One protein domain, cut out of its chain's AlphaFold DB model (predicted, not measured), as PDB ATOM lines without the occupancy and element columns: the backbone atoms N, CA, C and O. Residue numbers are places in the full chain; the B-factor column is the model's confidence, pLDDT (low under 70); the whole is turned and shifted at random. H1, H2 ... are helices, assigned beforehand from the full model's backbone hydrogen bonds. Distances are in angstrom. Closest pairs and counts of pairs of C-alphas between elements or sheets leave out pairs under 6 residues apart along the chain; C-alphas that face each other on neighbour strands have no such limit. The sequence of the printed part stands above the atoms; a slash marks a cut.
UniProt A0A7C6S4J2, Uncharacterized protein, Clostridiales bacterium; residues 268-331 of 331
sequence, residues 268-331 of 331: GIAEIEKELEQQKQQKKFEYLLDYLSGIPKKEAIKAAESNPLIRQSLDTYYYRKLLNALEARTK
ATOM      1  N   GLY A 268      21.824   2.422 -51.692       52.69
ATOM      2  CA  GLY A 268      22.187   1.754 -50.421       52.69
ATOM      3  C   GLY A 268      22.123   0.209 -50.330       52.69
ATOM      4  O   GLY A 268      21.089  -0.405 -50.542       52.69
ATOM      5  N   ILE A 269      23.197  -0.443 -49.849       53.19
ATOM      6  CA  ILE A 269      23.277  -1.919 -49.669       53.19
ATOM      7  C   ILE A 269      22.144  -2.483 -48.782       53.19
ATOM      8  O   ILE A 269      21.567  -3.518 -49.099       53.19
ATOM      9  N   ALA A 270      21.774  -1.785 -47.705       53.62
ATOM     10  CA  ALA A 270      20.707  -2.228 -46.799       53.62
ATOM     11  C   ALA A 270      19.294  -2.103 -47.407       53.62
ATOM     12  O   ALA A 270      18.377  -2.823 -47.014       53.62
ATOM     13  N   GLU A 271      19.104  -1.183 -48.355       53.28
ATOM     14  CA  GLU A 271      17.858  -1.056 -49.114       53.28
ATOM     15  C   GLU A 271      17.782  -2.140 -50.198       53.28
ATOM     16  O   GLU A 271      16.709  -2.704 -50.388       53.28
ATOM     17  N   ILE A 272      18.916  -2.522 -50.800       51.97
ATOM     18  CA  ILE A 272      19.027  -3.630 -51.766       51.97
ATOM     19  C   ILE A 272      18.655  -4.976 -51.137       51.97
ATOM     20  O   ILE A 272      17.820  -5.692 -51.685       51.97
ATOM     21  N   GLU A 273      19.226  -5.322 -49.980       56.41
ATOM     22  CA  GLU A 273      18.866  -6.565 -49.281       56.41
ATOM     23  C   GLU A 273      17.374  -6.584 -48.935       56.41
ATOM     24  O   GLU A 273      16.698  -7.595 -49.106       56.41
ATOM     25  N   LYS A 274      16.835  -5.437 -48.511       61.34
ATOM     26  CA  LYS A 274      15.422  -5.300 -48.169       61.34
ATOM     27  C   LYS A 274      14.512  -5.395 -49.396       61.34
ATOM     28  O   LYS A 274      13.447  -5.992 -49.290       61.34
ATOM     29  N   GLU A 275      14.894  -4.818 -50.533       61.50
ATOM     30  CA  GLU A 275      14.102  -4.843 -51.766       61.50
ATOM     31  C   GLU A 275      14.148  -6.215 -52.446       61.50
ATOM     32  O   GLU A 275      13.098  -6.733 -52.819       61.50
ATOM     33  N   LEU A 276      15.322  -6.852 -52.534       61.03
ATOM     34  CA  LEU A 276      15.445  -8.230 -53.023       61.03
ATOM     35  C   LEU A 276      14.665  -9.198 -52.134       61.03
ATOM     36  O   LEU A 276      13.920 -10.031 -52.646       61.03
ATOM     37  N   GLU A 277      14.751  -9.045 -50.809       68.25
ATOM     38  CA  GLU A 277      13.940  -9.837 -49.888       68.25
ATOM     39  C   GLU A 277      12.445  -9.561 -50.106       68.25
ATOM     40  O   GLU A 277      11.663 -10.499 -50.211       68.25
ATOM     41  N   GLN A 278      12.022  -8.304 -50.273       71.25
ATOM     42  CA  GLN A 278      10.620  -7.975 -50.561       71.25
ATOM     43  C   GLN A 278      10.121  -8.578 -51.878       71.25
ATOM     44  O   GLN A 278       9.017  -9.122 -51.903       71.25
ATOM     45  N   GLN A 279      10.904  -8.501 -52.956       66.38
ATOM     46  CA  GLN A 279      10.544  -9.067 -54.258       66.38
ATOM     47  C   GLN A 279      10.486 -10.595 -54.197       66.38
ATOM     48  O   GLN A 279       9.509 -11.186 -54.664       66.38
ATOM     49  N   LYS A 280      11.459 -11.230 -53.532       72.25
ATOM     50  CA  LYS A 280      11.480 -12.675 -53.275       72.25
ATOM     51  C   LYS A 280      10.240 -13.115 -52.500       72.25
ATOM     52  O   LYS A 280       9.536 -14.033 -52.917       72.25
ATOM     53  N   GLN A 281       9.914 -12.421 -51.409       78.19
ATOM     54  CA  GLN A 281       8.742 -12.714 -50.583       78.19
ATOM     55  C   GLN A 281       7.423 -12.477 -51.338       78.19
ATOM     56  O   GLN A 281       6.505 -13.293 -51.251       78.19
ATOM     57  N   GLN A 282       7.332 -11.416 -52.146       75.19
ATOM     58  CA  GLN A 282       6.170 -11.136 -52.993       75.19
ATOM     59  C   GLN A 282       5.997 -12.201 -54.090       75.19
ATOM     60  O   GLN A 282       4.872 -12.636 -54.330       75.19
ATOM     61  N   LYS A 283       7.083 -12.684 -54.709       70.31
ATOM     62  CA  LYS A 283       7.039 -13.758 -55.717       70.31
ATOM     63  C   LYS A 283       6.653 -15.107 -55.127       70.31
ATOM     64  O   LYS A 283       5.799 -15.792 -55.690       70.31
ATOM     65  N   LYS A 284       7.201 -15.460 -53.961       74.50
ATOM     66  CA  LYS A 284       6.755 -16.638 -53.203       74.50
ATOM     67  C   LYS A 284       5.279 -16.524 -52.828       74.50
ATOM     68  O   LYS A 284       4.544 -17.495 -52.966       74.50
ATOM     69  N   PHE A 285       4.826 -15.338 -52.411       83.50
ATOM     70  CA  PHE A 285       3.423 -15.087 -52.080       83.50
ATOM     71  C   PHE A 285       2.513 -15.274 -53.299       83.50
ATOM     72  O   PHE A 285       1.504 -15.964 -53.186       83.50
ATOM     73  N   GLU A 286       2.863 -14.698 -54.453       76.38
ATOM     74  CA  GLU A 286       2.105 -14.842 -55.706       76.38
ATOM     75  C   GLU A 286       1.985 -16.311 -56.110       76.38
ATOM     76  O   GLU A 286       0.884 -16.786 -56.381       76.38
ATOM     77  N   TYR A 287       3.105 -17.038 -56.079       75.75
ATOM     78  CA  TYR A 287       3.139 -18.453 -56.428       75.75
ATOM     79  C   TYR A 287       2.309 -19.310 -55.466       75.75
ATOM     80  O   TYR A 287       1.520 -20.143 -55.902       75.75
ATOM     81  N   LEU A 288       2.430 -19.081 -54.155       78.44
ATOM     82  CA  LEU A 288       1.651 -19.804 -53.148       78.44
ATOM     83  C   LEU A 288       0.162 -19.473 -53.220       78.44
ATOM     84  O   LEU A 288      -0.671 -20.361 -53.051       78.44
ATOM     85  N   LEU A 289      -0.191 -18.214 -53.487       78.88
ATOM     86  CA  LEU A 289      -1.579 -17.812 -53.672       78.88
ATOM     87  C   LEU A 289      -2.183 -18.487 -54.902       78.88
ATOM     88  O   LEU A 289      -3.319 -18.948 -54.818       78.88
ATOM     89  N   ASP A 290      -1.456 -18.554 -56.016       75.81
ATOM     90  CA  ASP A 290      -1.885 -19.240 -57.239       75.81
ATOM     91  C   ASP A 290      -2.019 -20.754 -57.017       75.81
ATOM     92  O   ASP A 290      -3.086 -21.326 -57.243       75.81
ATOM     93  N   TYR A 291      -1.007 -21.382 -56.412       77.25
ATOM     94  CA  TYR A 291      -1.031 -22.796 -56.033       77.25
ATOM     95  C   TYR A 291      -2.251 -23.138 -55.159       77.25
ATOM     96  O   TYR A 291      -2.995 -24.079 -55.434       77.25
ATOM     97  N   LEU A 292      -2.536 -22.311 -54.146       74.94
ATOM     98  CA  LEU A 292      -3.701 -22.469 -53.271       74.94
ATOM     99  C   LEU A 292      -5.008 -21.940 -53.900       74.94
ATOM    100  O   LEU A 292      -6.089 -22.168 -53.356       74.94
ATOM    101  N   SER A 293      -4.959 -21.217 -55.027       73.62
ATOM    102  CA  SER A 293      -6.130 -20.854 -55.859       73.62
ATOM    103  C   SER A 293      -6.733 -22.049 -56.566       73.62
ATOM    104  O   SER A 293      -7.937 -22.055 -56.814       73.62
ATOM    105  N   GLY A 294      -5.921 -23.068 -56.841       67.31
ATOM    106  CA  GLY A 294      -6.362 -24.287 -57.505       67.31
ATOM    107  C   GLY A 294      -7.300 -25.174 -56.679       67.31
ATOM    108  O   GLY A 294      -7.851 -26.124 -57.235       67.31
ATOM    109  N   ILE A 295      -7.506 -24.886 -55.384       72.44
ATOM    110  CA  ILE A 295      -8.245 -25.744 -54.441       72.44
ATOM    111  C   ILE A 295      -9.360 -24.999 -53.671       72.44
ATOM    112  O   ILE A 295      -9.319 -23.769 -53.552       72.44
ATOM    113  N   PRO A 296     -10.377 -25.715 -53.139       75.56
ATOM    114  CA  PRO A 296     -11.493 -25.105 -52.410       75.56
ATOM    115  C   PRO A 296     -11.040 -24.331 -51.167       75.56
ATOM    116  O   PRO A 296     -10.167 -24.782 -50.430       75.56
ATOM    117  N   LYS A 297     -11.695 -23.204 -50.857       76.88
ATOM    118  CA  LYS A 297     -11.301 -22.278 -49.777       76.88
ATOM    119  C   LYS A 297     -11.019 -22.935 -48.422       76.88
ATOM    120  O   LYS A 297     -10.010 -22.622 -47.797       76.88
ATOM    121  N   LYS A 298     -11.882 -23.848 -47.961       77.31
ATOM    122  CA  LYS A 298     -11.683 -24.545 -46.673       77.31
ATOM    123  C   LYS A 298     -10.427 -25.421 -46.670       77.31
ATOM    124  O   LYS A 298      -9.764 -25.528 -45.643       77.31
ATOM    125  N   GLU A 299     -10.105 -26.029 -47.806       77.44
ATOM    126  CA  GLU A 299      -8.912 -26.861 -47.973       77.44
ATOM    127  C   GLU A 299      -7.660 -26.001 -48.168       77.44
ATOM    128  O   GLU A 299      -6.628 -26.319 -47.590       77.44
ATOM    129  N   ALA A 300      -7.768 -24.873 -48.877       75.88
ATOM    130  CA  ALA A 300      -6.692 -23.899 -49.055       75.88
ATOM    131  C   ALA A 300      -6.216 -23.298 -47.726       75.88
ATOM    132  O   ALA A 300      -5.015 -23.243 -47.472       75.88
ATOM    133  N   ILE A 301      -7.157 -22.886 -46.868       77.94
ATOM    134  CA  ILE A 301      -6.849 -22.336 -45.540       77.94
ATOM    135  C   ILE A 301      -6.206 -23.417 -44.669       77.94
ATOM    136  O   ILE A 301      -5.132 -23.197 -44.116       77.94
ATOM    137  N   LYS A 302      -6.791 -24.624 -44.628       79.50
ATOM    138  CA  LYS A 302      -6.227 -25.740 -43.861       79.50
ATOM    139  C   LYS A 302      -4.820 -26.104 -44.340       79.50
ATOM    140  O   LYS A 302      -3.948 -26.309 -43.508       79.50
ATOM    141  N   ALA A 303      -4.584 -26.148 -45.652       78.62
ATOM    142  CA  ALA A 303      -3.273 -26.436 -46.229       78.62
ATOM    143  C   ALA A 303      -2.246 -25.339 -45.908       78.62
ATOM    144  O   ALA A 303      -1.114 -25.664 -45.563       78.62
ATOM    145  N   ALA A 304      -2.637 -24.060 -45.962       79.50
ATOM    146  CA  ALA A 304      -1.765 -22.950 -45.580       79.50
ATOM    147  C   ALA A 304      -1.382 -22.994 -44.090       79.50
ATOM    148  O   ALA A 304      -0.233 -22.722 -43.752       79.50
ATOM    149  N   GLU A 305      -2.321 -23.375 -43.216       80.81
ATOM    150  CA  GLU A 305      -2.103 -23.474 -41.767       80.81
ATOM    151  C   GLU A 305      -1.348 -24.741 -41.344       80.81
ATOM    152  O   GLU A 305      -0.555 -24.697 -40.403       80.81
ATOM    153  N   SER A 306      -1.588 -25.875 -42.012       77.94
ATOM    154  CA  SER A 306      -1.033 -27.172 -41.613       77.94
ATOM    155  C   SER A 306       0.249 -27.568 -42.344       77.94
ATOM    156  O   SER A 306       0.908 -28.497 -41.885       77.94
ATOM    157  N   ASN A 307       0.600 -26.934 -43.473       78.69
ATOM    158  CA  ASN A 307       1.818 -27.255 -44.228       78.69
ATOM    159  C   ASN A 307       3.007 -26.382 -43.762       78.69
ATOM    160  O   ASN A 307       3.032 -25.175 -44.037       78.69
ATOM    161  N   PRO A 308       4.034 -26.963 -43.102       77.44
ATOM    162  CA  PRO A 308       5.196 -26.215 -42.623       77.44
ATOM    163  C   PRO A 308       5.972 -25.502 -43.738       77.44
ATOM    164  O   PRO A 308       6.530 -24.433 -43.501       77.44
ATOM    165  N   LEU A 309       5.978 -26.059 -44.952       77.88
ATOM    166  CA  LEU A 309       6.714 -25.528 -46.097       77.88
ATOM    167  C   LEU A 309       6.106 -24.210 -46.602       77.88
ATOM    168  O   LEU A 309       6.827 -23.266 -46.920       77.88
ATOM    169  N   ILE A 310       4.776 -24.094 -46.578       79.12
ATOM    170  CA  ILE A 310       4.058 -22.848 -46.897       79.12
ATOM    171  C   ILE A 310       4.273 -21.813 -45.788       79.12
ATOM    172  O   ILE A 310       4.510 -20.637 -46.057       79.12
ATOM    173  N   ARG A 311       4.252 -22.248 -44.523       78.75
ATOM    174  CA  ARG A 311       4.435 -21.351 -43.376       78.75
ATOM    175  C   ARG A 311       5.832 -20.734 -43.304       78.75
ATOM    176  O   ARG A 311       5.945 -19.584 -42.883       78.75
ATOM    177  N   GLN A 312       6.863 -21.511 -43.634       81.12
ATOM    178  CA  GLN A 312       8.272 -21.124 -43.508       81.12
ATOM    179  C   GLN A 312       8.823 -20.414 -44.748       81.12
ATOM    180  O   GLN A 312       9.836 -19.729 -44.651       81.12
ATOM    181  N   SER A 313       8.174 -20.558 -45.905       80.31
ATOM    182  CA  SER A 313       8.620 -19.923 -47.152       80.31
ATOM    183  C   SER A 313       8.296 -18.431 -47.231       80.31
ATOM    184  O   SER A 313       8.947 -17.729 -48.002       80.31
ATOM    185  N   LEU A 314       7.342 -17.950 -46.425       82.69
ATOM    186  CA  LEU A 314       6.956 -16.543 -46.340       82.69
ATOM    187  C   LEU A 314       7.305 -15.924 -44.985       82.69
ATOM    188  O   LEU A 314       7.142 -16.549 -43.935       82.69
ATOM    189  N   ASP A 315       7.694 -14.652 -44.998       82.69
ATOM    190  CA  ASP A 315       7.815 -13.862 -43.778       82.69
ATOM    191  C   ASP A 315       6.445 -13.627 -43.103       82.69
ATOM    192  O   ASP A 315       5.372 -13.943 -43.627       82.69
ATOM    193  N   THR A 316       6.460 -13.055 -41.896       84.31
ATOM    194  CA  THR A 316       5.228 -12.849 -41.115       84.31
ATOM    195  C   THR A 316       4.222 -11.925 -41.810       84.31
ATOM    196  O   THR A 316       3.015 -12.105 -41.634       84.31
ATOM    197  N   TYR A 317       4.689 -10.947 -42.589       86.44
ATOM    198  CA  TYR A 317       3.825 -10.008 -43.301       86.44
ATOM    199  C   TYR A 317       3.156 -10.685 -44.504       86.44
ATOM    200  O   TYR A 317       1.925 -10.678 -44.608       86.44
ATOM    201  N   TYR A 318       3.934 -11.339 -45.367       80.88
ATOM    202  CA  TYR A 318       3.433 -12.001 -46.572       80.88
ATOM    203  C   TYR A 318       2.616 -13.259 -46.262       80.88
ATOM    204  O   TYR A 318       1.618 -13.513 -46.937       80.88
ATOM    205  N   TYR A 319       2.942 -13.994 -45.195       85.25
ATOM    206  CA  TYR A 319       2.125 -15.122 -44.739       85.25
ATOM    207  C   TYR A 319       0.729 -14.674 -44.272       85.25
ATOM    208  O   TYR A 319      -0.281 -15.277 -44.630       85.25
ATOM    209  N   ARG A 320       0.634 -13.564 -43.524       83.31
ATOM    210  CA  ARG A 320      -0.669 -12.994 -43.128       83.31
ATOM    211  C   ARG A 320      -1.445 -12.464 -44.330       83.31
ATOM    212  O   ARG A 320      -2.654 -12.665 -44.416       83.31
ATOM    213  N   LYS A 321      -0.751 -11.823 -45.275       84.06
ATOM    214  CA  LYS A 321      -1.332 -11.380 -46.550       84.06
ATOM    215  C   LYS A 321      -1.923 -12.562 -47.331       84.06
ATOM    216  O   LYS A 321      -3.008 -12.417 -47.888       84.06
ATOM    217  N   LEU A 322      -1.255 -13.721 -47.327       81.75
ATOM    218  CA  LEU A 322      -1.736 -14.962 -47.950       81.75
ATOM    219  C   LEU A 322      -3.037 -15.451 -47.311       81.75
ATOM    220  O   LEU A 322      -4.019 -15.626 -48.025       81.75
ATOM    221  N   LEU A 323      -3.076 -15.601 -45.984       82.31
ATOM    222  CA  LEU A 323      -4.281 -16.056 -45.279       82.31
ATOM    223  C   LEU A 323      -5.478 -15.126 -45.526       82.31
ATOM    224  O   LEU A 323      -6.542 -15.595 -45.926       82.31
ATOM    225  N   ASN A 324      -5.277 -13.810 -45.412       83.56
ATOM    226  CA  ASN A 324      -6.331 -12.825 -45.675       83.56
ATOM    227  C   ASN A 324      -6.861 -12.914 -47.118       83.56
ATOM    228  O   ASN A 324      -8.066 -12.808 -47.351       83.56
ATOM    229  N   ALA A 325      -5.977 -13.127 -48.100       81.12
ATOM    230  CA  ALA A 325      -6.369 -13.278 -49.500       81.12
ATOM    231  C   ALA A 325      -7.181 -14.563 -49.751       81.12
ATOM    232  O   ALA A 325      -8.102 -14.552 -50.569       81.12
ATOM    233  N   LEU A 326      -6.883 -15.656 -49.039       80.50
ATOM    234  CA  LEU A 326      -7.657 -16.903 -49.100       80.50
ATOM    235  C   LEU A 326      -9.025 -16.763 -48.410       80.50
ATOM    236  O   LEU A 326     -10.039 -17.223 -48.939       80.50
ATOM    237  N   GLU A 327      -9.081 -16.088 -47.259       77.69
ATOM    238  CA  GLU A 327     -10.316 -15.827 -46.511       77.69
ATOM    239  C   GLU A 327     -11.287 -14.908 -47.261       77.69
ATOM    240  O   GLU A 327     -12.503 -15.111 -47.191       77.69
ATOM    241  N   ALA A 328     -10.772 -13.946 -48.028       75.25
ATOM    242  CA  ALA A 328     -11.572 -13.021 -48.827       75.25
ATOM    243  C   ALA A 328     -12.227 -13.667 -50.069       75.25
ATOM    244  O   ALA A 328     -13.048 -13.027 -50.730       75.25
ATOM    245  N   ARG A 329     -11.916 -14.931 -50.401       72.00
ATOM    246  CA  ARG A 329     -12.540 -15.631 -51.539       72.00
ATOM    247  C   ARG A 329     -14.010 -15.958 -51.285       72.00
ATOM    248  O   ARG A 329     -14.389 -16.420 -50.207       72.00
ATOM    249  N   THR A 330     -14.838 -15.774 -52.310       57.78
ATOM    250  CA  THR A 330     -16.302 -15.946 -52.280       57.78
ATOM    251  C   THR A 330     -16.805 -17.350 -52.654       57.78
ATOM    252  O   THR A 330     -18.016 -17.538 -52.769       57.78
ATOM    253  N   LYS A 331     -15.928 -18.352 -52.795       54.06
ATOM    254  CA  LYS A 331     -16.300 -19.774 -52.924       54.06
ATOM    255  C   LYS A 331     -15.483 -20.647 -51.990       54.06
ATOM    256  O   LYS A 331     -14.243 -20.510 -52.033       54.06
TER     257      LYS A 331
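What this domain is: This is residues 268 to 331 of the 331 residues of an uncharacterized protein of Clostridiales bacterium (UniProt A0A7C6S4J2). One long helix, H1, sticks out with residues 269 to 276 as a free arm, while its later part joins three shorter helices in a compact body. From the end of H1 the chain folds back through H2 and H3, and H4 then runs alongside H1. The printed part has 64 residues with four named helices in the order H1, H2, H3, H4 and no named strand: all helix. It is only just loose, close to compact, with a radius of gyration of the C-alphas of 12.9 A, and elongated, spanning 44 by 22 by 15 A.

Where its parts are: Find C-alpha 269 at (23.277, -1.919, -49.669); from there H1 runs 35.5 A to residue 293. Next look at H2, residues 297 to 306, 14.0 A long, and H3, residues 308 to 313, 8.5 A. H4, residues 316 to 327, runs 16.7 A to C-alpha 327 at (-10.316, -15.827, -46.511).

How they stand to each other: H1 and H4 touch at a shallow tilt of 24 degrees, the same way; look at the C-alphas of Phe 285 and Tyr 318, their closest, 6.3 A apart. H1 only just touches H2, with 3 pairs of C-alphas within 8 A, through residues 292 to 293 alone; the closest C-alphas, of Leu 292 and Ala 300, are 5.4 A apart. H2 and H4 touch at a shallow tilt of 25 degrees, opposite ways, closest at C-alphas 297 and 326, 6.5 A, H4 with residues 323 to 327 alone. H2 and H3 only just touch, with 3 such pairs, and only at the corner, about perpendicular at 85 degrees. In H1, H2, H3 and H4 every O i to N i+4 pair is within hydrogen-bond range.

The domain as a whole: The C-alphas of Gly 268 and Lys 331, the two farthest apart, are 44.2 A apart. The printed part has no cut, and its three links are tight. Confidence is under 70 at residues 268 to 277, 279, 294 and 330 to 331.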